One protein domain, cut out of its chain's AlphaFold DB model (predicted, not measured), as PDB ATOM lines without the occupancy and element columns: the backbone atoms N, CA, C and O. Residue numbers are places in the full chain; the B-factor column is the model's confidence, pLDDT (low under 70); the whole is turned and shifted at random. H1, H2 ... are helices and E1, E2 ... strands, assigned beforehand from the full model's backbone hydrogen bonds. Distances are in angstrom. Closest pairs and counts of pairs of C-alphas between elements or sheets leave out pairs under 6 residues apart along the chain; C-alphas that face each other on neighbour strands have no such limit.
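AT A GLANCE: This is residues 32 to 209 of the 209 residues of an uncharacterized protein of Roseburia intestinalis L1-82 (UniProt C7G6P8). Two strongly twisted antiparallel sheets stand toward opposite ends of a compact body: E1 - E2 - E3 - E11, curled like part of a barrel, and E7 - E8 - E9. The longest helix, H1, runs along one side, and the small antiparallel pair E4 - E10 packs by E4 on the first part of H1 and by E10 on E7; the short helix H3 sits over E8 of the three-strand sheet, and H4 only grazes the curled one. The 178 printed residues include five named helices and eleven named strands, in the order E1 E2 E3 E4 H1 H2 E5 E6 H3 H4 H5 E7 E8 E9 E10 E11. The class is mixed, helices and strands, with under half of the residues in named elements; the radius of gyration of the C-alphas is 14.7 A and the spans are 41 by 33 by 30 A.

HOW THE PARTS SIT: Start at E1, residues 35 to 39, E2, 45 to 54, and E3, 57 to 62: a meander, each strand the antiparallel neighbour of the one before, with N 36 and O 48 2.8 A apart and N 49 and O 61 2.8 A apart. E11, residues 205 to 208, is an edge strand beside E3, with N 60 and O 206 at 2.9 A. E4, residues 69 to 71, pairs antiparallel with E10, residues 199 to 201, N 70 and O 200 at 2.9 A. The closest C-alphas of E4 and H1, residues 86 to 98, are those of Val 70 and Val 87, 6.5 A apart. H2, residues 101 to 104, is close to H1 but not clearly touching, Phe 96 to Arg 104 at 7.1 A between closest C-alphas. Look next at the hairpin of E5, residues 110 to 113, and E6, residues 119 to 122, with N 112 and O 120 at 2.9 A. H3, residues 129 to 133, touches H4, residues 148 to 151, closest C-alphas Leu 132 and Tyr 150 at 5.4 A; H5, residues 153 to 156, is close to both but not clearly touching. E7, residues 169 to 174, E8, 181 to 185, and E9, 191 to 195, form a second meander, with N 171 and O 183 at 3.0 A and N 184 and O 192 at 2.8 A. H3 lies over E8, at a height over the sheet of 9.0 A. H3 has its O i to N i+4 pair within hydrogen-bond range, H1 has 6 of 9, and H2, H4 and H5 are too short for one.

IN THESE COORDINATES: Find C-alpha 35 at (32.762, 53.690, 30.335), where E1 begins; E2 is 26.8 A long and E3 17.0 A. From C-alpha 86 at (53.977, 44.262, 14.279), H1 runs 16.9 A. E11 ends at C-alpha 208, (34.200, 39.648, 26.926).

THE WHOLE: The farthest C-alphas, Glu 102 and Gly 177, are 42.0 A apart. The printed part has no cut; the links E4 to H1, H3 to H4 and H5 to E7 are long. No printed residue is under 70 in pLDDT.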
ATOM      1  N   ILE A  32      25.792  50.242  25.370       97.00
ATOM      2  CA  ILE A  32      26.729  50.911  24.463       97.00
ATOM      3  C   ILE A  32      26.948  52.353  24.944       97.00
ATOM      4  O   ILE A  32      25.992  53.074  25.241       97.00
ATOM      5  N   GLY A  33      28.213  52.759  25.026       96.81
ATOM      6  CA  GLY A  33      28.645  54.054  25.543       96.81
ATOM      7  C   GLY A  33      28.948  54.089  27.044       96.81
ATOM      8  O   GLY A  33      29.454  55.113  27.502       96.81
ATOM      9  N   ASP A  34      28.682  53.021  27.807       96.50
ATOM     10  CA  ASP A  34      29.174  52.921  29.187       96.50
ATOM     11  C   ASP A  34      30.706  52.871  29.205       96.50
ATOM     12  O   ASP A  34      31.323  52.260  28.331       96.50
ATOM     13  N   ILE A  35      31.309  53.528  30.201       96.94
ATOM     14  CA  ILE A  35      32.762  53.690  30.335       96.94
ATOM     15  C   ILE A  35      33.229  53.025  31.627       96.94
ATOM     16  O   ILE A  35      32.655  53.253  32.691       96.94
ATOM     17  N   ILE A  36      34.292  52.230  31.521       96.38
ATOM     18  CA  ILE A  36      35.015  51.625  32.634       96.38
ATOM     19  C   ILE A  36      36.417  52.235  32.653       96.38
ATOM     20  O   ILE A  36      37.153  52.112  31.677       96.38
ATOM     21  N   THR A  37      36.792  52.877  33.756       96.19
ATOM     22  CA  THR A  37      38.163  53.367  33.958       96.19
ATOM     23  C   THR A  37      39.028  52.246  34.522       96.19
ATOM     24  O   THR A  37      38.649  51.619  35.508       96.19
ATOM     25  N   GLU A  38      40.199  52.024  33.934       95.38
ATOM     26  CA  GLU A  38      41.176  51.028  34.378       95.38
ATOM     27  C   GLU A  38      42.605  51.576  34.258       95.38
ATOM     28  O   GLU A  38      42.830  52.621  33.645       95.38
ATOM     29  N   LYS A  39      43.581  50.891  34.854       97.12
ATOM     30  CA  LYS A  39      45.007  51.186  34.721       97.12
ATOM     31  C   LYS A  39      45.781  49.969  34.251       97.12
ATOM     32  O   LYS A  39      45.520  48.850  34.683       97.12
ATOM     33  N   THR A  40      46.780  50.191  33.412       97.19
ATOM     34  CA  THR A  40      47.839  49.203  33.191       97.19
ATOM     35  C   THR A  40      48.654  48.986  34.475       97.19
ATOM     36  O   THR A  40      48.596  49.772  35.425       97.19
ATOM     37  N   LEU A  41      49.451  47.917  34.511       97.75
ATOM     38  CA  LEU A  41      50.316  47.573  35.645       97.75
ATOM     39  C   LEU A  41      51.368  48.652  35.960       97.75
ATOM     40  O   LEU A  41      51.783  48.778  37.110       97.75
ATOM     41  N   ASP A  42      51.789  49.429  34.961       95.12
ATOM     42  CA  ASP A  42      52.686  50.582  35.105       95.12
ATOM     43  C   ASP A  42      51.949  51.898  35.424       95.12
ATOM     44  O   ASP A  42      52.588  52.926  35.648       95.12
ATOM     45  N   GLY A  43      50.618  51.860  35.542       96.50
ATOM     46  CA  GLY A  43      49.799  52.958  36.047       96.50
ATOM     47  C   GLY A  43      49.239  53.908  34.988       96.50
ATOM     48  O   GLY A  43      48.649  54.921  35.375       96.50
ATOM     49  N   GLU A  44      49.380  53.606  33.694       95.81
ATOM     50  CA  GLU A  44      48.726  54.370  32.628       95.81
ATOM     51  C   GLU A  44      47.214  54.133  32.681       95.81
ATOM     52  O   GLU A  44      46.733  53.000  32.654       95.81
ATOM     53  N   GLU A  45      46.456  55.219  32.796       96.31
ATOM     54  CA  GLU A  45      45.008  55.174  32.967       96.31
ATOM     55  C   GLU A  45      44.291  55.184  31.613       96.31
ATOM     56  O   GLU A  45      44.579  56.010  30.750       96.31
ATOM     57  N   MET A  46      43.305  54.304  31.453       96.25
ATOM     58  CA  MET A  46      42.506  54.158  30.242       96.25
ATOM     59  C   MET A  46      41.011  54.182  30.553       96.25
ATOM     60  O   MET A  46      40.552  53.583  31.523       96.25
ATOM     61  N   ASP A  47      40.250  54.844  29.687       97.94
ATOM     62  CA  ASP A  47      38.793  54.738  29.654       97.94
ATOM     63  C   ASP A  47      38.414  53.704  28.593       97.94
ATOM     64  O   ASP A  47      38.712  53.893  27.415       97.94
ATOM     65  N   LEU A  48      37.759  52.620  28.997       98.44
ATOM     66  CA  LEU A  48      37.291  51.540  28.132       98.44
ATOM     67  C   LEU A  48      35.788  51.695  27.916       98.44
ATOM     68  O   LEU A  48      35.009  51.589  28.861       98.44
ATOM     69  N   VAL A  49      35.373  51.958  26.682       98.44
ATOM     70  CA  VAL A  49      33.970  52.164  26.318       98.44
ATOM     71  C   VAL A  49      33.367  50.902  25.711       98.44
ATOM     72  O   VAL A  49      34.000  50.240  24.891       98.44
ATOM     73  N   VAL A  50      32.126  50.577  26.081       98.50
ATOM     74  CA  VAL A  50      31.328  49.550  25.392       98.50
ATOM     75  C   VAL A  50      30.936  50.089  24.019       98.50
ATOM     76  O   VAL A  50      30.100  50.987  23.924       98.50
ATOM     77  N   VAL A  51      31.527  49.558  22.950       98.62
ATOM     78  CA  VAL A  51      31.267  50.035  21.577       98.62
ATOM     79  C   VAL A  51      30.218  49.200  20.857       98.62
ATOM     80  O   VAL A  51      29.524  49.709  19.983       98.62
ATOM     81  N   ASP A  52      30.079  47.934  21.244       98.19
ATOM     82  CA  ASP A  52      29.090  47.016  20.695       98.19
ATOM     83  C   ASP A  52      28.778  45.910  21.709       98.19
ATOM     84  O   ASP A  52      29.608  45.594  22.566       98.19
ATOM     85  N   MET A  53      27.586  45.324  21.642       97.06
ATOM     86  CA  MET A  53      27.194  44.241  22.543       97.06
ATOM     87  C   MET A  53      26.003  43.438  22.026       97.06
ATOM     88  O   MET A  53      25.153  43.930  21.286       97.06
ATOM     89  N   GLY A  54      25.889  42.209  22.515       94.88
ATOM     90  CA  GLY A  54      24.749  41.338  22.271       94.88
ATOM     91  C   GLY A  54      24.545  40.343  23.412       94.88
ATOM     92  O   GLY A  54      25.205  40.423  24.450       94.88
ATOM     93  N   PRO A  55      23.609  39.391  23.263       93.81
ATOM     94  CA  PRO A  55      23.373  38.382  24.286       93.81
ATOM     95  C   PRO A  55      24.649  37.583  24.579       93.81
ATOM     96  O   PRO A  55      25.154  36.876  23.710       93.81
ATOM     97  N   GLY A  56      25.157  37.698  25.807       95.94
ATOM     98  CA  GLY A  56      26.333  36.956  26.259       95.94
ATOM     99  C   GLY A  56      27.679  37.541  25.834       95.94
ATOM    100  O   GLY A  56      28.687  36.914  26.124       95.94
ATOM    101  N   TRP A  57      27.736  38.704  25.176       97.50
ATOM    102  CA  TRP A  57      29.013  39.311  24.796       97.50
ATOM    103  C   TRP A  57      28.973  40.840  24.786       97.50
ATOM    104  O   TRP A  57      27.945  41.456  24.500       97.50
ATOM    105  N   ALA A  58      30.117  41.461  25.058       98.31
ATOM    106  CA  ALA A  58      30.311  42.894  24.868       98.31
ATOM    107  C   ALA A  58      31.723  43.174  24.352       98.31
ATOM    108  O   ALA A  58      32.693  42.549  24.786       98.31
ATOM    109  N   ARG A  59      31.822  44.119  23.420       98.56
ATOM    110  CA  ARG A  59      33.071  44.626  22.864       98.56
ATOM    111  C   ARG A  59      33.414  45.949  23.528       98.56
ATOM    112  O   ARG A  59      32.600  46.873  23.555       98.56
ATOM    113  N   PHE A  60      34.647  46.032  24.001       98.75
ATOM    114  CA  PHE A  60      35.209  47.221  24.613       98.75
ATOM    115  C   PHE A  60      36.307  47.782  23.726       98.75
ATOM    116  O   PHE A  60      37.058  47.024  23.110       98.75
ATOM    117  N   GLU A  61      36.421  49.104  23.700       98.56
ATOM    118  CA  GLU A  61      37.547  49.785  23.080       98.56
ATOM    119  C   GLU A  61      38.049  50.921  23.968       98.56
ATOM    120  O   GLU A  61      37.260  51.583  24.641       98.56
ATOM    121  N   SER A  62      39.355  51.174  23.977       98.31
ATOM    122  CA  SER A  62      39.902  52.343  24.653       98.31
ATOM    123  C   SER A  62      39.433  53.621  23.955       98.31
ATOM    124  O   SER A  62      39.518  53.763  22.732       98.31
ATOM    125  N   LYS A  63      38.905  54.563  24.733       97.81
ATOM    126  CA  LYS A  63      38.418  55.856  24.245       97.81
ATOM    127  C   LYS A  63      39.548  56.677  23.630       97.81
ATOM    128  O   LYS A  63      39.376  57.236  22.556       97.81
ATOM    129  N   ASP A  64      40.697  56.674  24.296       98.38
ATOM    130  CA  ASP A  64      41.956  57.248  23.828       98.38
ATOM    131  C   ASP A  64      42.993  56.131  23.631       98.38
ATOM    132  O   ASP A  64      42.790  54.994  24.074       98.38
ATOM    133  N   CYS A  65      44.084  56.422  22.931       98.06
ATOM    134  CA  CYS A  65      45.162  55.459  22.718       98.06
ATOM    135  C   CYS A  65      46.079  55.351  23.944       98.06
ATOM    136  O   CYS A  65      46.060  56.208  24.828       98.06
ATOM    137  N   LEU A  66      46.905  54.305  23.982       94.44
ATOM    138  CA  LEU A  66      48.062  54.263  24.880       94.44
ATOM    139  C   LEU A  66      49.152  55.224  24.368       94.44
ATOM    140  O   LEU A  66      49.247  55.397  23.154       94.44
ATOM    141  N   PRO A  67      50.003  55.807  25.238       95.75
ATOM    142  CA  PRO A  67      51.003  56.822  24.879       95.75
ATOM    143  C   PRO A  67      52.251  56.241  24.185       95.75
ATOM    144  O   PRO A  67      53.381  56.600  24.516       95.75
ATOM    145  N   VAL A  68      52.053  55.315  23.248       96.75
ATOM    146  CA  VAL A  68      53.107  54.654  22.475       96.75
ATOM    147  C   VAL A  68      52.692  54.635  21.009       96.75
ATOM    148  O   VAL A  68      51.590  54.202  20.670       96.75
ATOM    149  N   GLU A  69      53.592  55.097  20.148       97.81
ATOM    150  CA  GLU A  69      53.451  54.994  18.700       97.81
ATOM    151  C   GLU A  69      54.138  53.715  18.216       97.81
ATOM    152  O   GLU A  69      55.204  53.336  18.701       97.81
ATOM    153  N   VAL A  70      53.503  53.020  17.276       98.06
ATOM    154  CA  VAL A  70      53.963  51.726  16.772       98.06
ATOM    155  C   VAL A  70      53.865  51.729  15.256       98.06
ATOM    156  O   VAL A  70      52.854  52.144  14.686       98.06
ATOM    157  N   ALA A  71      54.920  51.275  14.585       98.25
ATOM    158  CA  ALA A  71      54.863  51.026  13.153       98.25
ATOM    159  C   ALA A  71      53.892  49.881  12.866       98.25
ATOM    160  O   ALA A  71      53.982  48.840  13.514       98.25
ATOM    161  N   TYR A  72      53.012  50.034  11.869       98.00
ATOM    162  CA  TYR A  72      52.145  48.928  11.447       98.00
ATOM    163  C   TYR A  72      52.971  47.676  11.141       98.00
ATOM    164  O   TYR A  72      52.667  46.594  11.636       98.00
ATOM    165  N   ASN A  73      54.041  47.871  10.362       97.44
ATOM    166  CA  ASN A  73      55.109  46.918  10.102       97.44
ATOM    167  C   ASN A  73      56.433  47.651   9.846       97.44
ATOM    168  O   ASN A  73      56.556  48.442   8.905       97.44
ATOM    169  N   GLN A  74      57.476  47.308  10.599       95.56
ATOM    170  CA  GLN A  74      58.814  47.899  10.474       95.56
ATOM    171  C   GLN A  74      59.457  47.649   9.101       95.56
ATOM    172  O   GLN A  74      60.263  48.447   8.627       95.56
ATOM    173  N   ASN A  75      59.080  46.562   8.422       94.81
ATOM    174  CA  ASN A  75      59.565  46.234   7.076       94.81
ATOM    175  C   ASN A  75      58.923  47.086   5.956       94.81
ATOM    176  O   ASN A  75      59.230  46.876   4.778       94.81
ATOM    177  N   ASN A  76      58.039  48.023   6.321       94.56
ATOM    178  CA  ASN A  76      57.282  48.904   5.438       94.56
ATOM    179  C   ASN A  76      56.401  48.179   4.404       94.56
ATOM    180  O   ASN A  76      56.194  48.671   3.292       94.56
ATOM    181  N   ARG A  77      55.900  46.988   4.737       93.62
ATOM    182  CA  ARG A  77      54.972  46.229   3.897       93.62
ATOM    183  C   ARG A  77      53.691  45.933   4.655       93.62
ATOM    184  O   ARG A  77      53.725  45.686   5.850       93.62
ATOM    185  N   ASN A  78      52.575  45.886   3.945       91.69
ATOM    186  CA  ASN A  78      51.283  45.474   4.500       91.69
ATOM    187  C   ASN A  78      50.948  43.993   4.224       91.69
ATOM    188  O   ASN A  78      49.828  43.546   4.463       91.69
ATOM    189  N   ALA A  79      51.916  43.235   3.699       91.44
ATOM    190  CA  ALA A  79      51.766  41.811   3.427       91.44
ATOM    191  C   ALA A  79      51.423  41.043   4.715       91.44
ATOM    192  O   ALA A  79      52.035  41.292   5.751       91.44
ATOM    193  N   GLY A  80      50.456  40.125   4.622       90.50
ATOM    194  CA  GLY A  80      49.935  39.370   5.769       90.50
ATOM    195  C   GLY A  80      48.907  40.132   6.619       90.50
ATOM    196  O   GLY A  80      48.385  39.592   7.593       90.50
ATOM    197  N   GLY A  81      48.581  41.376   6.244       93.06
ATOM    198  CA  GLY A  81      47.530  42.154   6.888       93.06
ATOM    199  C   GLY A  81      47.814  42.450   8.361       93.06
ATOM    200  O   GLY A  81      48.959  42.600   8.785       93.06
ATOM    201  N   PHE A  82      46.750  42.559   9.153       94.50
ATOM    202  CA  PHE A  82      46.837  42.671  10.607       94.50
ATOM    203  C   PHE A  82      47.379  41.396  11.268       94.50
ATOM    204  O   PHE A  82      48.095  41.497  12.263       94.50
ATOM    205  N   ALA A  83      47.071  40.208  10.736       93.88
ATOM    206  CA  ALA A  83      47.433  38.924  11.343       93.88
ATOM    207  C   ALA A  83      48.942  38.762  11.546       93.88
ATOM    208  O   ALA A  83      49.352  38.265  12.603       93.88
ATOM    209  N   ASP A  84      49.723  39.237  10.576       94.00
ATOM    210  CA  ASP A  84      51.186  39.201  10.582       94.00
ATOM    211  C   ASP A  84      51.816  40.538  11.010       94.00
ATOM    212  O   ASP A  84      53.033  40.707  10.916       94.00
ATOM    213  N   SER A  85      51.004  41.502  11.463       95.69
ATOM    214  CA  SER A  85      51.481  42.853  11.755       95.69
ATOM    215  C   SER A  85      52.293  42.958  13.048       95.69
ATOM    216  O   SER A  85      51.993  42.307  14.058       95.69
ATOM    217  N   ASP A  86      53.264  43.872  13.059       97.94
ATOM    218  CA  ASP A  86      53.977  44.262  14.279       97.94
ATOM    219  C   ASP A  86      53.018  44.885  15.311       97.94
ATOM    220  O   ASP A  86      53.189  44.676  16.511       97.94
ATOM    221  N   VAL A  87      51.952  45.564  14.867       97.81
ATOM    222  CA  VAL A  87      50.897  46.098  15.748       97.81
ATOM    223  C   VAL A  87      50.117  44.989  16.458       97.81
ATOM    224  O   VAL A  87      49.876  45.092  17.663       97.81
ATOM    225  N   LYS A  88      49.741  43.900  15.773       97.19
ATOM    226  CA  LYS A  88      49.084  42.756  16.430       97.19
ATOM    227  C   LYS A  88      50.001  42.108  17.459       97.19
ATOM    228  O   LYS A  88      49.517  41.730  18.533       97.19
ATOM    229  N   ARG A  89      51.298  41.994  17.147       97.81
ATOM    230  CA  ARG A  89      52.310  41.499  18.087       97.81
ATOM    231  C   ARG A  89      52.391  42.401  19.318       97.81
ATOM    232  O   ARG A  89      52.200  41.908  20.422       97.81
ATOM    233  N   TYR A  90      52.554  43.710  19.129       98.44
ATOM    234  CA  TYR A  90      52.556  44.697  20.213       98.44
ATOM    235  C   TYR A  90      51.305  44.583  21.097       98.44
ATOM    236  O   TYR A  90      51.400  44.468  22.319       98.44
ATOM    237  N   LEU A  91      50.119  44.516  20.487       98.50
ATOM    238  CA  LEU A  91      48.867  44.357  21.218       98.50
ATOM    239  C   LEU A  91      48.842  43.062  22.045       98.50
ATOM    240  O   LEU A  91      48.558  43.101  23.237       98.50
ATOM    241  N   ASN A  92      49.142  41.903  21.458       98.25
ATOM    242  CA  ASN A  92      48.925  40.618  22.135       98.25
ATOM    243  C   ASN A  92      50.105  40.151  23.006       98.25
ATOM    244  O   ASN A  92      49.899  39.324  23.894       98.25
ATOM    245  N   GLU A  93      51.313  40.673  22.794       97.62
ATOM    246  CA  GLU A  93      52.518  40.282  23.539       97.62
ATOM    247  C   GLU A  93      52.979  41.346  24.541       97.62
ATOM    248  O   GLU A  93      53.528  40.989  25.584       97.62
ATOM    249  N   GLU A  94      52.719  42.631  24.288       97.94
ATOM    250  CA  GLU A  94      53.131  43.719  25.183       97.94
ATOM    251  C   GLU A  94      51.931  44.295  25.934       97.94
ATOM    252  O   GLU A  94      51.839  44.141  27.155       97.94
ATOM    253  N   VAL A  95      50.963  44.878  25.217       98.25
ATOM    254  CA  VAL A  95      49.802  45.533  25.844       98.25
ATOM    255  C   VAL A  95      48.972  44.538  26.634       98.25
ATOM    256  O   VAL A  95      48.641  44.789  27.787       98.25
ATOM    257  N   PHE A  96      48.673  43.367  26.070       98.50
ATOM    258  CA  PHE A  96      47.907  42.358  26.790       98.50
ATOM    259  C   PHE A  96      48.586  41.968  28.104       98.50
ATOM    260  O   PHE A  96      47.896  41.754  29.092       98.50
ATOM    261  N   ASN A  97      49.920  41.919  28.151       98.19
ATOM    262  CA  ASN A  97      50.667  41.585  29.362       98.19
ATOM    263  C   ASN A  97      50.819  42.753  30.345       98.19
ATOM    264  O   ASN A  97      51.124  42.498  31.511       98.19
ATOM    265  N   SER A  98      50.563  43.993  29.919       97.94
ATOM    266  CA  SER A  98      50.506  45.163  30.799       97.94
ATOM    267  C   SER A  98      49.128  45.386  31.433       97.94
ATOM    268  O   SER A  98      49.011  46.212  32.335       97.94
ATOM    269  N   LEU A  99      48.088  44.652  31.017       98.44
ATOM    270  CA  LEU A  99      46.755  44.737  31.623       98.44
ATOM    271  C   LEU A  99      46.685  44.019  32.989       98.44
ATOM    272  O   LEU A  99      47.330  42.978  33.176       98.44
ATOM    273  N   PRO A 100      45.848  44.498  33.932       98.06
ATOM    274  CA  PRO A 100      45.589  43.809  35.192       98.06
ATOM    275  C   PRO A 100      45.122  42.368  34.990       98.06
ATOM    276  O   PRO A 100      44.373  42.055  34.062       98.06
ATOM    277  N   GLU A 101      45.523  41.475  35.896       98.25
ATOM    278  CA  GLU A 101      45.196  40.047  35.804       98.25
ATOM    279  C   GLU A 101      43.684  39.785  35.728       98.25
ATOM    280  O   GLU A 101      43.246  38.966  34.922       98.25
ATOM    281  N   GLU A 102      42.875  40.514  36.504       97.62
ATOM    282  CA  GLU A 102      41.418  40.358  36.482       97.62
ATOM    283  C   GLU A 102      40.807  40.657  35.106       97.62
ATOM    284  O   GLU A 102      39.913  39.929  34.676       97.62
ATOM    285  N   LEU A 103      41.316  41.675  34.400       98.50
ATOM    286  CA  LEU A 103      40.894  42.005  33.038       98.50
ATOM    287  C   LEU A 103      41.363  40.931  32.048       98.50
ATOM    288  O   LEU A 103      40.566  40.395  31.278       98.50
ATOM    289  N   ARG A 104      42.643  40.542  32.107       98.50
ATOM    290  CA  ARG A 104      43.211  39.502  31.225       98.50
ATOM    291  C   ARG A 104      42.454  38.177  31.300       98.50
ATOM    292  O   ARG A 104      42.339  37.485  30.289       98.50
ATOM    293  N   ASN A 105      41.940  37.836  32.481       98.25
ATOM    294  CA  ASN A 105      41.199  36.600  32.732       98.25
ATOM    295  C   ASN A 105      39.780  36.591  32.145       98.25
ATOM    296  O   ASN A 105      39.198  35.515  32.012       98.25
ATOM    297  N   VAL A 106      39.209  37.755  31.818       98.38
ATOM    298  CA  VAL A 106      37.854  37.852  31.243       98.38
ATOM    299  C   VAL A 106      37.843  38.200  29.756       98.38
ATOM    300  O   VAL A 106      36.805  38.047  29.118       98.38
ATOM    301  N   ILE A 107      38.976  38.638  29.199       98.69
ATOM    302  CA  ILE A 107      39.127  38.859  27.759       98.69
ATOM    303  C   ILE A 107      39.050  37.516  27.029       98.69
ATOM    304  O   ILE A 107      39.856  36.611  27.265       98.69
ATOM    305  N   ALA A 108      38.090  37.415  26.113       98.25
ATOM    306  CA  ALA A 108      37.941  36.285  25.216       98.25
ATOM    307  C   ALA A 108      38.955  36.361  24.068       98.25
ATOM    308  O   ALA A 108      39.286  37.438  23.572       98.25
ATOM    309  N   GLU A 109      39.417  35.199  23.617       97.94
ATOM    310  CA  GLU A 109      40.103  35.080  22.335       97.94
ATOM    311  C   GLU A 109      39.052  34.981  21.225       97.94
ATOM    312  O   GLU A 109      38.137  34.158  21.300       97.94
ATOM    313  N   VAL A 110      39.157  35.844  20.216       96.69
ATOM    314  CA  VAL A 110      38.198  35.935  19.113       96.69
ATOM    315  C   VAL A 110      38.896  35.796  17.771       96.69
ATOM    316  O   VAL A 110      40.009  36.280  17.569       96.69
ATOM    317  N   GLU A 111      38.219  35.151  16.827       95.25
ATOM    318  CA  GLU A 111      38.666  35.088  15.441       95.25
ATOM    319  C   GLU A 111      38.321  36.398  14.718       95.25
ATOM    320  O   GLU A 111      37.166  36.836  14.691       95.25
ATOM    321  N   ARG A 112      39.332  37.031  14.122       93.44
ATOM    322  CA  ARG A 112      39.195  38.252  13.324       93.44
ATOM    323  C   ARG A 112      39.578  37.953  11.883       93.44
ATOM    324  O   ARG A 112      40.685  37.483  11.630       93.44
ATOM    325  N   LYS A 113      38.648  38.198  10.965       90.19
ATOM    326  CA  LYS A 113      38.824  38.040   9.521       90.19
ATOM    327  C   LYS A 113      39.493  39.276   8.937       90.19
ATOM    328  O   LYS A 113      39.357  40.368   9.484       90.19
ATOM    329  N   GLN A 114      40.197  39.067   7.838       80.56
ATOM    330  CA  GLN A 114      40.900  40.087   7.078       80.56
ATOM    331  C   GLN A 114      40.446  40.071   5.616       80.56
ATOM    332  O   GLN A 114      39.886  39.083   5.135       80.56
ATOM    333  N   GLU A 115      40.790  41.134   4.895       75.88
ATOM    334  CA  GLU A 115      40.505  41.345   3.466       75.88
ATOM    335  C   GLU A 115      40.925  40.187   2.559       75.88
ATOM    336  O   GLU A 115      40.224  39.830   1.617       75.88
ATOM    337  N   ASN A 116      42.067  39.562   2.847       73.56
ATOM    338  CA  ASN A 116      42.592  38.451   2.050       73.56
ATOM    339  C   ASN A 116      41.869  37.112   2.315       73.56
ATOM    340  O   ASN A 116      42.275  36.082   1.774       73.56
ATOM    341  N   GLY A 117      40.823  37.113   3.146       77.38
ATOM    342  CA  GLY A 117      40.075  35.927   3.559       77.38
ATOM    343  C   GLY A 117      40.752  35.116   4.664       77.38
ATOM    344  O   GLY A 117      40.168  34.138   5.134       77.38
ATOM    345  N   GLU A 118      41.951  35.506   5.102       80.44
ATOM    346  CA  GLU A 118      42.600  34.898   6.256       80.44
ATOM    347  C   GLU A 118      41.970  35.405   7.550       80.44
ATOM    348  O   GLU A 118      41.436  36.514   7.640       80.44
ATOM    349  N   SER A 119      42.071  34.588   8.587       87.06
ATOM    350  CA  SER A 119      41.648  34.944   9.927       87.06
ATOM    351  C   SER A 119      42.778  34.736  10.922       87.06
ATOM    352  O   SER A 119      43.685  33.929  10.719       87.06
ATOM    353  N   SER A 120      42.730  35.484  12.021       91.06
ATOM    354  CA  SER A 120      43.652  35.298  13.133       91.06
ATOM    355  C   SER A 120      42.932  35.367  14.470       91.06
ATOM    356  O   SER A 120      42.029  36.181  14.672       91.06
ATOM    357  N   LEU A 121      43.343  34.496  15.388       95.50
ATOM    358  CA  LEU A 121      42.915  34.554  16.779       95.50
ATOM    359  C   LEU A 121      43.606  35.731  17.469       95.50
ATOM    360  O   LEU A 121      44.822  35.910  17.352       95.50
ATOM    361  N   CYS A 122      42.809  36.547  18.151       95.50
ATOM    362  CA  CYS A 122      43.244  37.762  18.819       95.50
ATOM    363  C   CYS A 122      42.582  37.866  20.194       95.50
ATOM    364  O   CYS A 122      41.374  37.663  20.318       95.50
ATOM    365  N   ARG A 123      43.348  38.253  21.217       98.00
ATOM    366  CA  ARG A 123      42.796  38.699  22.510       98.00
ATOM    367  C   ARG A 123      42.573  40.205  22.474       98.00
ATOM    368  O   ARG A 123      41.502  40.682  22.836       98.00
ATOM    369  N   LEU A 124      43.575  40.929  21.973       98.62
ATOM    370  CA  LEU A 124      43.493  42.349  21.646       98.62
ATOM    371  C   LEU A 124      43.583  42.543  20.129       98.62
ATOM    372  O   LEU A 124      44.361  41.866  19.453       98.62
ATOM    373  N   PHE A 125      42.791  43.462  19.591       98.00
ATOM    374  CA  PHE A 125      42.737  43.764  18.161       98.00
ATOM    375  C   PHE A 125      42.428  45.246  17.914       98.00
ATOM    376  O   PHE A 125      42.340  46.031  18.856       98.00
ATOM    377  N   LEU A 126      42.270  45.621  16.642       97.62
ATOM    378  CA  LEU A 126      41.846  46.951  16.209       97.62
ATOM    379  C   LEU A 126      40.528  46.881  15.430       97.62
ATOM    380  O   LEU A 126      40.254  45.861  14.787       97.62
ATOM    381  N   PRO A 127      39.704  47.942  15.460       96.62
ATOM    382  CA  PRO A 127      38.591  48.053  14.532       96.62
ATOM    383  C   PRO A 127      39.093  48.106  13.082       96.62
ATOM    384  O   PRO A 127      40.142  48.685  12.797       96.62
ATOM    385  N   THR A 128      38.336  47.503  12.174       95.81
ATOM    386  CA  THR A 128      38.542  47.623  10.718       95.81
ATOM    387  C   THR A 128      37.998  48.955  10.198       95.81
ATOM    388  O   THR A 128      37.228  49.636  10.882       95.81
ATOM    389  N   GLU A 129      38.381  49.336   8.977       95.69
ATOM    390  CA  GLU A 129      37.829  50.519   8.311       95.69
ATOM    391  C   GLU A 129      36.297  50.416   8.191       95.69
ATOM    392  O   GLU A 129      35.585  51.343   8.579       95.69
ATOM    393  N   SER A 130      35.765  49.266   7.771       95.19
ATOM    394  CA  SER A 130      34.317  49.062   7.640       95.19
ATOM    395  C   SER A 130      33.566  49.129   8.968       95.19
ATOM    396  O   SER A 130      32.502  49.747   9.029       95.19
ATOM    397  N   GLU A 131      34.122  48.597  10.061       96.94
ATOM    398  CA  GLU A 131      33.519  48.745  11.396       96.94
ATOM    399  C   GLU A 131      33.419  50.214  11.835       96.94
ATOM    400  O   GLU A 131      32.456  50.588  12.508       96.94
ATOM    401  N   LEU A 132      34.388  51.053  11.456       97.19
ATOM    402  CA  LEU A 132      34.432  52.474  11.815       97.19
ATOM    403  C   LEU A 132      33.550  53.334  10.903       97.19
ATOM    404  O   LEU A 132      32.802  54.196  11.377       97.19
ATOM    405  N   PHE A 133      33.645  53.139   9.592       96.19
ATOM    406  CA  PHE A 133      33.132  54.080   8.594       96.19
ATOM    407  C   PHE A 133      31.906  53.554   7.843       96.19
ATOM    408  O   PHE A 133      31.054  54.351   7.455       96.19
ATOM    409  N   GLY A 134      31.743  52.231   7.750       93.25
ATOM    410  CA  GLY A 134      30.673  51.567   6.999       93.25
ATOM    411  C   GLY A 134      30.918  51.492   5.497       93.25
ATOM    412  O   GLY A 134      30.378  50.606   4.841       93.25
ATOM    413  N   ASP A 135      31.751  52.382   4.976       87.38
ATOM    414  CA  ASP A 135      32.352  52.341   3.656       87.38
ATOM    415  C   ASP A 135      33.882  52.260   3.767       87.38
ATOM    416  O   ASP A 135      34.486  52.752   4.722       87.38
ATOM    417  N   CYS A 136      34.515  51.628   2.782       88.12
ATOM    418  CA  CYS A 136      35.968  51.492   2.728       88.12
ATOM    419  C   CYS A 136      36.515  52.406   1.636       88.12
ATOM    420  O   CYS A 136      36.234  52.222   0.451       88.12
ATOM    421  N   CYS A 137      37.256  53.439   2.044       88.00
ATOM    422  CA  CYS A 137      37.879  54.385   1.120       88.00
ATOM    423  C   CYS A 137      39.276  53.923   0.695       88.00
ATOM    424  O   CYS A 137      39.727  54.269  -0.399       88.00
ATOM    425  N   TYR A 138      39.966  53.189   1.572       89.81
ATOM    426  CA  TYR A 138      41.364  52.803   1.384       89.81
ATOM    427  C   TYR A 138      41.578  51.294   1.375       89.81
ATOM    428  O   TYR A 138      42.513  50.836   0.721       89.81
ATOM    429  N   SER A 139      40.746  50.543   2.084       88.31
ATOM    430  CA  SER A 139      40.726  49.085   2.067       88.31
ATOM    431  C   SER A 139      39.681  48.537   1.094       88.31
ATOM    432  O   SER A 139      38.836  49.273   0.582       88.31
ATOM    433  N   GLU A 140      39.729  47.231   0.840       83.75
ATOM    434  CA  GLU A 140      38.637  46.488   0.191       83.75
ATOM    435  C   GLU A 140      37.814  45.686   1.228       83.75
ATOM    436  O   GLU A 140      37.049  44.799   0.860       83.75
ATOM    437  N   ASP A 141      37.950  45.998   2.528       73.19
ATOM    438  CA  ASP A 141      37.385  45.204   3.628       73.19
ATOM    439  C   ASP A 141      35.915  45.510   3.924       73.19
ATOM    440  O   ASP A 141      35.613  46.261   4.849       73.19
ATOM    441  N   ASP A 142      34.971  44.906   3.211       77.19
ATOM    442  CA  ASP A 142      33.544  44.991   3.558       77.19
ATOM    443  C   ASP A 142      33.059  43.852   4.477       77.19
ATOM    444  O   ASP A 142      31.853  43.657   4.659       77.19
ATOM    445  N   THR A 143      33.988  43.115   5.107       83.88
ATOM    446  CA  THR A 143      33.681  41.921   5.914       83.88
ATOM    447  C   THR A 143      32.736  42.218   7.077       83.88
ATOM    448  O   THR A 143      31.936  41.363   7.478       83.88
ATOM    449  N   TYR A 144      32.843  43.415   7.650       91.31
ATOM    450  CA  TYR A 144      32.122  43.817   8.846       91.31
ATOM    451  C   TYR A 144      31.177  44.985   8.563       91.31
ATOM    452  O   TYR A 144      31.443  45.860   7.750       91.31
ATOM    453  N   SER A 145      30.045  45.015   9.265       94.19
ATOM    454  CA  SER A 145      29.145  46.171   9.229       94.19
ATOM    455  C   SER A 145      29.647  47.282  10.145       94.19
ATOM    456  O   SER A 145      30.260  47.008  11.178       94.19
ATOM    457  N   GLN A 146      29.312  48.530   9.811       97.19
ATOM    458  CA  GLN A 146      29.595  49.663  10.687       97.19
ATOM    459  C   GLN A 146      28.968  49.462  12.065       97.19
ATOM    460  O   GLN A 146      27.766  49.206  12.181       97.19
ATOM    461  N   ILE A 147      29.767  49.656  13.108       98.06
ATOM    462  CA  ILE A 147      29.291  49.623  14.488       98.06
ATOM    463  C   ILE A 147      28.513  50.910  14.769       98.06
ATOM    464  O   ILE A 147      28.975  52.013  14.471       98.06
ATOM    465  N   GLU A 148      27.333  50.782  15.385       97.94
ATOM    466  CA  GLU A 148      26.423  51.908  15.641       97.94
ATOM    467  C   GLU A 148      27.108  53.044  16.414       97.94
ATOM    468  O   GLU A 148      26.925  54.218  16.091       97.94
ATOM    469  N   TYR A 149      27.960  52.697  17.386       98.38
ATOM    470  CA  TYR A 149      28.747  53.653  18.165       98.38
ATOM    471  C   TYR A 149      29.604  54.572  17.282       98.38
ATOM    472  O   TYR A 149      29.707  55.766  17.561       98.38
ATOM    473  N   TYR A 150      30.163  54.059  16.182       98.19
ATOM    474  CA  TYR A 150      31.045  54.822  15.300       98.19
ATOM    475  C   TYR A 150      30.331  55.665  14.254       98.19
ATOM    476  O   TYR A 150      30.994  56.465  13.597       98.19
ATOM    477  N   LYS A 151      29.001  55.587  14.123       97.50
ATOM    478  CA  LYS A 151      28.256  56.499  13.233       97.50
ATOM    479  C   LYS A 151      28.418  57.959  13.641       97.50
ATOM    480  O   LYS A 151      28.458  58.850  12.790       97.50
ATOM    481  N   ASP A 152      28.577  58.212  14.936       97.62
ATOM    482  CA  ASP A 152      29.030  59.508  15.413       97.62
ATOM    483  C   ASP A 152      30.542  59.651  15.210       97.62
ATOM    484  O   ASP A 152      31.345  59.003  15.880       97.62
ATOM    485  N   ARG A 153      30.947  60.565  14.321       96.88
ATOM    486  CA  ARG A 153      32.364  60.846  14.036       96.88
ATOM    487  C   ARG A 153      33.187  61.129  15.289       96.88
ATOM    488  O   ARG A 153      34.364  60.791  15.320       96.88
ATOM    489  N   ARG A 154      32.593  61.745  16.314       97.31
ATOM    490  CA  ARG A 154      33.301  62.092  17.556       97.31
ATOM    491  C   ARG A 154      33.813  60.858  18.291       97.31
ATOM    492  O   ARG A 154      34.841  60.948  18.946       97.31
ATOM    493  N   ASN A 155      33.147  59.719  18.121       98.06
ATOM    494  CA  ASN A 155      33.538  58.447  18.718       98.06
ATOM    495  C   ASN A 155      34.694  57.760  17.969       98.06
ATOM    496  O   ASN A 155      35.255  56.791  18.470       98.06
ATOM    497  N   ARG A 156      35.068  58.267  16.785       98.31
ATOM    498  CA  ARG A 156      36.257  57.843  16.025       98.31
ATOM    499  C   ARG A 156      37.470  58.738  16.276       98.31
ATOM    500  O   ARG A 156      38.522  58.495  15.711       98.31
ATOM    501  N   ILE A 157      37.330  59.818  17.045       98.50
ATOM    502  CA  ILE A 157      38.460  60.682  17.398       98.50
ATOM    503  C   ILE A 157      39.045  60.148  18.699       98.50
ATOM    504  O   ILE A 157      38.327  60.058  19.693       98.50
ATOM    505  N   LYS A 158      40.338  59.831  18.689       98.38
ATOM    506  CA  LYS A 158      41.076  59.369  19.866       98.38
ATOM    507  C   LYS A 158      42.225  60.315  20.158       98.38
ATOM    508  O   LYS A 158      42.855  60.827  19.232       98.38
ATOM    509  N   CYS A 159      42.502  60.548  21.434       98.50
ATOM    510  CA  CYS A 159      43.711  61.250  21.836       98.50
ATOM    511  C   CYS A 159      44.903  60.294  21.914       98.50
ATOM    512  O   CYS A 159      44.736  59.082  22.060       98.50
ATOM    513  N   ASN A 160      46.110  60.856  21.875       97.69
ATOM    514  CA  ASN A 160      47.365  60.125  22.071       97.69
ATOM    515  C   ASN A 160      47.534  59.506  23.474       97.69
ATOM    516  O   ASN A 160      48.416  58.684  23.691       97.69
ATOM    517  N   ARG A 161      46.712  59.930  24.435       96.88
ATOM    518  CA  ARG A 161      46.588  59.390  25.795       96.88
ATOM    519  C   ARG A 161      45.307  59.904  26.434       96.88
ATOM    520  O   ARG A 161      44.752  60.905  25.967       96.88
ATOM    521  N   LYS A 162      44.893  59.326  27.563       96.25
ATOM    522  CA  LYS A 162      43.812  59.904  28.372       96.25
ATOM    523  C   LYS A 162      44.171  61.334  28.799       96.25
ATOM    524  O   LYS A 162      45.232  61.578  29.380       96.25
ATOM    525  N   GLY A 163      43.290  62.286  28.480       95.00
ATOM    526  CA  GLY A 163      43.510  63.721  28.720       95.00
ATOM    527  C   GLY A 163      44.543  64.378  27.792       95.00
ATOM    528  O   GLY A 163      44.979  65.497  28.063       95.00
ATOM    529  N   GLY A 164      44.956  63.677  26.734       96.88
ATOM    530  CA  GLY A 164      45.901  64.145  25.727       96.88
ATOM    531  C   GLY A 164      45.263  64.995  24.628       96.88
ATOM    532  O   GLY A 164      44.200  65.588  24.799       96.88
ATOM    533  N   SER A 165      45.945  65.063  23.483       98.00
ATOM    534  CA  SER A 165      45.454  65.753  22.281       98.00
ATOM    535  C   SER A 165      44.994  64.741  21.230       98.00
ATOM    536  O   SER A 165      45.598  63.669  21.156       98.00
ATOM    537  N   PRO A 166      43.965  65.056  20.417       98.25
ATOM    538  CA  PRO A 166      43.560  64.225  19.286       98.25
ATOM    539  C   PRO A 166      44.736  63.907  18.367       98.25
ATOM    540  O   PRO A 166      45.466  64.823  17.985       98.25
ATOM    541  N   ASP A 167      44.886  62.641  17.990       98.38
ATOM    542  CA  ASP A 167      45.999  62.194  17.154       98.38
ATOM    543  C   ASP A 167      45.584  61.079  16.187       98.38
ATOM    544  O   ASP A 167      44.427  60.647  16.152       98.38
ATOM    545  N   TRP A 168      46.527  60.660  15.351       98.56
ATOM    546  CA  TRP A 168      46.351  59.596  14.378       98.56
ATOM    547  C   TRP A 168      46.534  58.224  15.017       98.56
ATOM    548  O   TRP A 168      47.439  58.027  15.827       98.56
ATOM    549  N   TYR A 169      45.722  57.253  14.606       98.75
ATOM    550  CA  TYR A 169      45.848  55.883  15.094       98.75
ATOM    551  C   TYR A 169      45.582  54.837  14.012       98.75
ATOM    552  O   TYR A 169      44.898  55.104  13.020       98.75
ATOM    553  N   TRP A 170      46.128  53.638  14.205       98.50
ATOM    554  CA  TRP A 170      45.968  52.526  13.270       98.50
ATOM    555  C   TRP A 170      44.589  51.858  13.346       98.50
ATOM    556  O   TRP A 170      43.996  51.725  14.417       98.50
ATOM    557  N   THR A 171      44.104  51.374  12.202       97.25
ATOM    558  CA  THR A 171      43.001  50.393  12.116       97.25
ATOM    559  C   THR A 171      43.572  48.990  11.883       97.25
ATOM    560  O   THR A 171      44.778  48.849  11.715       97.25
ATOM    561  N   ALA A 172      42.743  47.945  11.852       95.81
ATOM    562  CA  ALA A 172      43.169  46.608  11.413       95.81
ATOM    563  C   ALA A 172      43.239  46.453   9.877       95.81
ATOM    564  O   ALA A 172      43.668  45.409   9.389       95.81
ATOM    565  N   SER A 173      42.780  47.446   9.113       94.94
ATOM    566  CA  SER A 173      42.681  47.349   7.655       94.94
ATOM    567  C   SER A 173      43.964  47.813   6.969       94.94
ATOM    568  O   SER A 173      44.686  48.693   7.453       94.94
ATOM    569  N   VAL A 174      44.241  47.235   5.804       94.12
ATOM    570  CA  VAL A 174      45.400  47.595   4.982       94.12
ATOM    571  C   VAL A 174      44.950  48.275   3.698       94.12
ATOM    572  O   VAL A 174      43.801  48.172   3.287       94.12
ATOM    573  N   ARG A 175      45.843  49.039   3.064       92.25
ATOM    574  CA  ARG A 175      45.498  49.720   1.819       92.25
ATOM    575  C   ARG A 175      45.398  48.719   0.665       92.25
ATOM    576  O   ARG A 175      46.365  48.012   0.375       92.25
ATOM    577  N   SER A 176      44.295  48.762  -0.076       86.56
ATOM    578  CA  SER A 176      44.152  48.034  -1.333       86.56
ATOM    579  C   SER A 176      44.983  48.671  -2.456       86.56
ATOM    580  O   SER A 176      45.212  49.884  -2.522       86.56
ATOM    581  N   GLY A 177      45.521  47.834  -3.346       80.88
ATOM    582  CA  GLY A 177      46.303  48.288  -4.504       80.88
ATOM    583  C   GLY A 177      47.680  48.905  -4.197       80.88
ATOM    584  O   GLY A 177      48.354  49.349  -5.127       80.88
ATOM    585  N   GLY A 178      48.139  48.918  -2.938       77.00
ATOM    586  CA  GLY A 178      49.463  49.417  -2.553       77.00
ATOM    587  C   GLY A 178      50.113  48.552  -1.477       77.00
ATOM    588  O   GLY A 178      49.549  48.380  -0.409       77.00
ATOM    589  N   SER A 179      51.321  48.036  -1.722       86.06
ATOM    590  CA  SER A 179      51.969  47.048  -0.837       86.06
ATOM    591  C   SER A 179      52.605  47.623   0.434       86.06
ATOM    592  O   SER A 179      53.192  46.879   1.217       86.06
ATOM    593  N   THR A 180      52.591  48.946   0.597       93.00
ATOM    594  CA  THR A 180      53.262  49.656   1.698       93.00
ATOM    595  C   THR A 180      52.302  50.502   2.524       93.00
ATOM    596  O   THR A 180      52.760  51.182   3.430       93.00
ATOM    597  N   GLY A 181      51.008  50.523   2.192       94.94
ATOM    598  CA  GLY A 181      50.022  51.383   2.844       94.94
ATOM    599  C   GLY A 181      49.157  50.621   3.845       94.94
ATOM    600  O   GLY A 181      48.704  49.514   3.554       94.94
ATOM    601  N   CYS A 182      48.881  51.233   4.992       96.56
ATOM    602  CA  CYS A 182      47.939  50.729   5.991       96.56
ATOM    603  C   CYS A 182      46.907  51.801   6.336       96.56
ATOM    604  O   CYS A 182      47.194  52.994   6.210       96.56
ATOM    605  N   VAL A 183      45.709  51.385   6.750       96.88
ATOM    606  CA  VAL A 183      44.601  52.305   7.016       96.88
ATOM    607  C   VAL A 183      44.669  52.816   8.449       96.88
ATOM    608  O   VAL A 183      44.885  52.072   9.407       96.88
ATOM    609  N   SER A 184      44.454  54.114   8.592       97.81
ATOM    610  CA  SER A 184      44.526  54.874   9.831       97.81
ATOM    611  C   SER A 184      43.315  55.788   9.965       97.81
ATOM    612  O   SER A 184      42.585  56.046   9.007       97.81
ATOM    613  N   VAL A 185      43.125  56.323  11.162       98.44
ATOM    614  CA  VAL A 185      42.150  57.374  11.428       98.44
ATOM    615  C   VAL A 185      42.892  58.637  11.824       98.44
ATOM    616  O   VAL A 185      43.789  58.607  12.658       98.44
ATOM    617  N   SER A 186      42.517  59.756  11.213       98.06
ATOM    618  CA  SER A 186      43.070  61.075  11.530       98.06
ATOM    619  C   SER A 186      42.503  61.653  12.828       98.06
ATOM    620  O   SER A 186      41.402  61.306  13.257       98.06
ATOM    621  N   TYR A 187      43.171  62.676  13.364       97.06
ATOM    622  CA  TYR A 187      42.718  63.463  14.521       97.06
ATOM    623  C   TYR A 187      41.356  64.177  14.341       97.06
ATOM    624  O   TYR A 187      40.813  64.737  15.293       97.06
ATOM    625  N   HIS A 188      40.772  64.154  13.137       97.56
ATOM    626  CA  HIS A 188      39.413  64.635  12.850       97.56
ATOM    627  C   HIS A 188      38.364  63.508  12.736       97.56
ATOM    628  O   HIS A 188      37.183  63.793  12.517       97.56
ATOM    629  N   GLY A 189      38.763  62.239  12.876       97.31
ATOM    630  CA  GLY A 189      37.871  61.077  12.798       97.31
ATOM    631  C   GLY A 189      37.525  60.659  11.363       97.31
ATOM    632  O   GLY A 189      36.424  60.147  11.123       97.31
ATOM    633  N   HIS A 190      38.427  60.929  10.412       97.12
ATOM    634  CA  HIS A 190      38.343  60.502   9.008       97.12
ATOM    635  C   HIS A 190      39.343  59.386   8.709       97.12
ATOM    636  O   HIS A 190      40.449  59.427   9.250       97.12
ATOM    637  N   SER A 191      38.962  58.461   7.825       96.69
ATOM    638  CA  SER A 191      39.852  57.428   7.285       96.69
ATOM    639  C   SER A 191      40.956  58.055   6.434       96.69
ATOM    640  O   SER A 191      40.712  59.045   5.742       96.69
ATOM    641  N   TYR A 192      42.154  57.488   6.509       96.69
ATOM    642  CA  TYR A 192      43.350  57.856   5.754       96.69
ATOM    643  C   TYR A 192      44.264  56.639   5.611       96.69
ATOM    644  O   TYR A 192      44.102  55.654   6.326       96.69
ATOM    645  N   ASP A 193      45.298  56.730   4.781       95.31
ATOM    646  CA  ASP A 193      46.375  55.745   4.748       95.31
ATOM    647  C   ASP A 193      47.753  56.359   5.020       95.31
ATOM    648  O   ASP A 193      48.008  57.526   4.713       95.31
ATOM    649  N   TRP A 194      48.646  55.545   5.575       96.62
ATOM    650  CA  TRP A 194      50.048  55.883   5.813       96.62
ATOM    651  C   TRP A 194      50.967  54.725   5.442       96.62
ATOM    652  O   TRP A 194      50.534  53.579   5.312       96.62
ATOM    653  N   SER A 195      52.259  55.030   5.299       97.06
ATOM    654  CA  SER A 195      53.292  54.009   5.124       97.06
ATOM    655  C   SER A 195      53.275  53.052   6.317       97.06
ATOM    656  O   SER A 195      53.208  53.500   7.457       97.06
ATOM    657  N   ALA A 196      53.392  51.750   6.078       97.19
ATOM    658  CA  ALA A 196      53.348  50.743   7.134       97.19
ATOM    659  C   ALA A 196      54.474  50.923   8.172       97.19
ATOM    660  O   ALA A 196      54.311  50.528   9.321       97.19
ATOM    661  N   SER A 197      55.592  51.551   7.796       97.44
ATOM    662  CA  SER A 197      56.678  51.898   8.722       97.44
ATOM    663  C   SER A 197      56.483  53.213   9.485       97.44
ATOM    664  O   SER A 197      57.347  53.562  10.282       97.44
ATOM    665  N   THR A 198      55.425  53.985   9.214       98.06
ATOM    666  CA  THR A 198      55.088  55.171  10.014       98.06
ATOM    667  C   THR A 198      54.658  54.714  11.404       98.06
ATOM    668  O   THR A 198      53.895  53.765  11.520       98.06
ATOM    669  N   GLU A 199      55.124  55.365  12.460       98.25
ATOM    670  CA  GLU A 199      54.671  55.070  13.819       98.25
ATOM    671  C   GLU A 199      53.411  55.897  14.101       98.25
ATOM    672  O   GLU A 199      53.425  57.108  13.906       98.25
ATOM    673  N   LEU A 200      52.308  55.243  14.482       98.38
ATOM    674  CA  LEU A 200      51.060  55.895  14.902       98.38
ATOM    675  C   LEU A 200      50.563  55.261  16.202       98.38
ATOM    676  O   LEU A 200      50.985  54.162  16.570       98.38
ATOM    677  N   TYR A 201      49.627  55.923  16.877       98.44
ATOM    678  CA  TYR A 201      49.045  55.410  18.110       98.44
ATOM    679  C   TYR A 201      48.160  54.178  17.882       98.44
ATOM    680  O   TYR A 201      47.649  53.925  16.785       98.44
ATOM    681  N   VAL A 202      47.960  53.407  18.951       97.38
ATOM    682  CA  VAL A 202      47.212  52.147  18.917       97.38
ATOM    683  C   VAL A 202      46.161  52.138  20.037       97.38
ATOM    684  O   VAL A 202      46.526  52.220  21.215       97.38
ATOM    685  N   PRO A 203      44.856  52.053  19.719       97.50
ATOM    686  CA  PRO A 203      43.828  51.809  20.720       97.50
ATOM    687  C   PRO A 203      43.779  50.331  21.117       97.50
ATOM    688  O   PRO A 203      44.267  49.451  20.411       97.50
ATOM    689  N   VAL A 204      43.137  50.047  22.244       97.31
ATOM    690  CA  VAL A 204      42.961  48.684  22.750       97.31
ATOM    691  C   VAL A 204      41.525  48.249  22.517       97.31
ATOM    692  O   VAL A 204      40.627  48.829  23.115       97.31
ATOM    693  N   CYS A 205      41.295  47.226  21.692       98.50
ATOM    694  CA  CYS A 205      39.972  46.627  21.510       98.50
ATOM    695  C   CYS A 205      39.962  45.154  21.932       98.50
ATOM    696  O   CYS A 205      40.885  44.408  21.605       98.50
ATOM    697  N   PHE A 206      38.911  44.727  22.634       98.75
ATOM    698  CA  PHE A 206      38.727  43.344  23.081       98.75
ATOM    699  C   PHE A 206      37.249  42.983  23.256       98.75
ATOM    700  O   PHE A 206      36.367  43.844  23.224       98.75
ATOM    701  N   VAL A 207      36.973  41.696  23.461       98.56
ATOM    702  CA  VAL A 207      35.625  41.179  23.729       98.56
ATOM    703  C   VAL A 207      35.620  40.412  25.047       98.56
ATOM    704  O   VAL A 207      36.578  39.712  25.369       98.56
ATOM    705  N   ILE A 208      34.530  40.527  25.800       98.31
ATOM    706  CA  ILE A 208      34.200  39.648  26.926       98.31
ATOM    707  C   ILE A 208      33.003  38.786  26.516       98.31
ATOM    708  O   ILE A 208      32.030  39.327  25.981       98.31
ATOM    709  N   GLN A 209      33.082  37.473  26.766       92.44
ATOM    710  CA  GLN A 209      32.048  36.466  26.471       92.44
ATOM    711  C   GLN A 209      31.908  35.447  27.607       92.44
ATOM    712  O   GLN A 209      32.904  35.191  28.332       92.44
TER     713      GLN A 209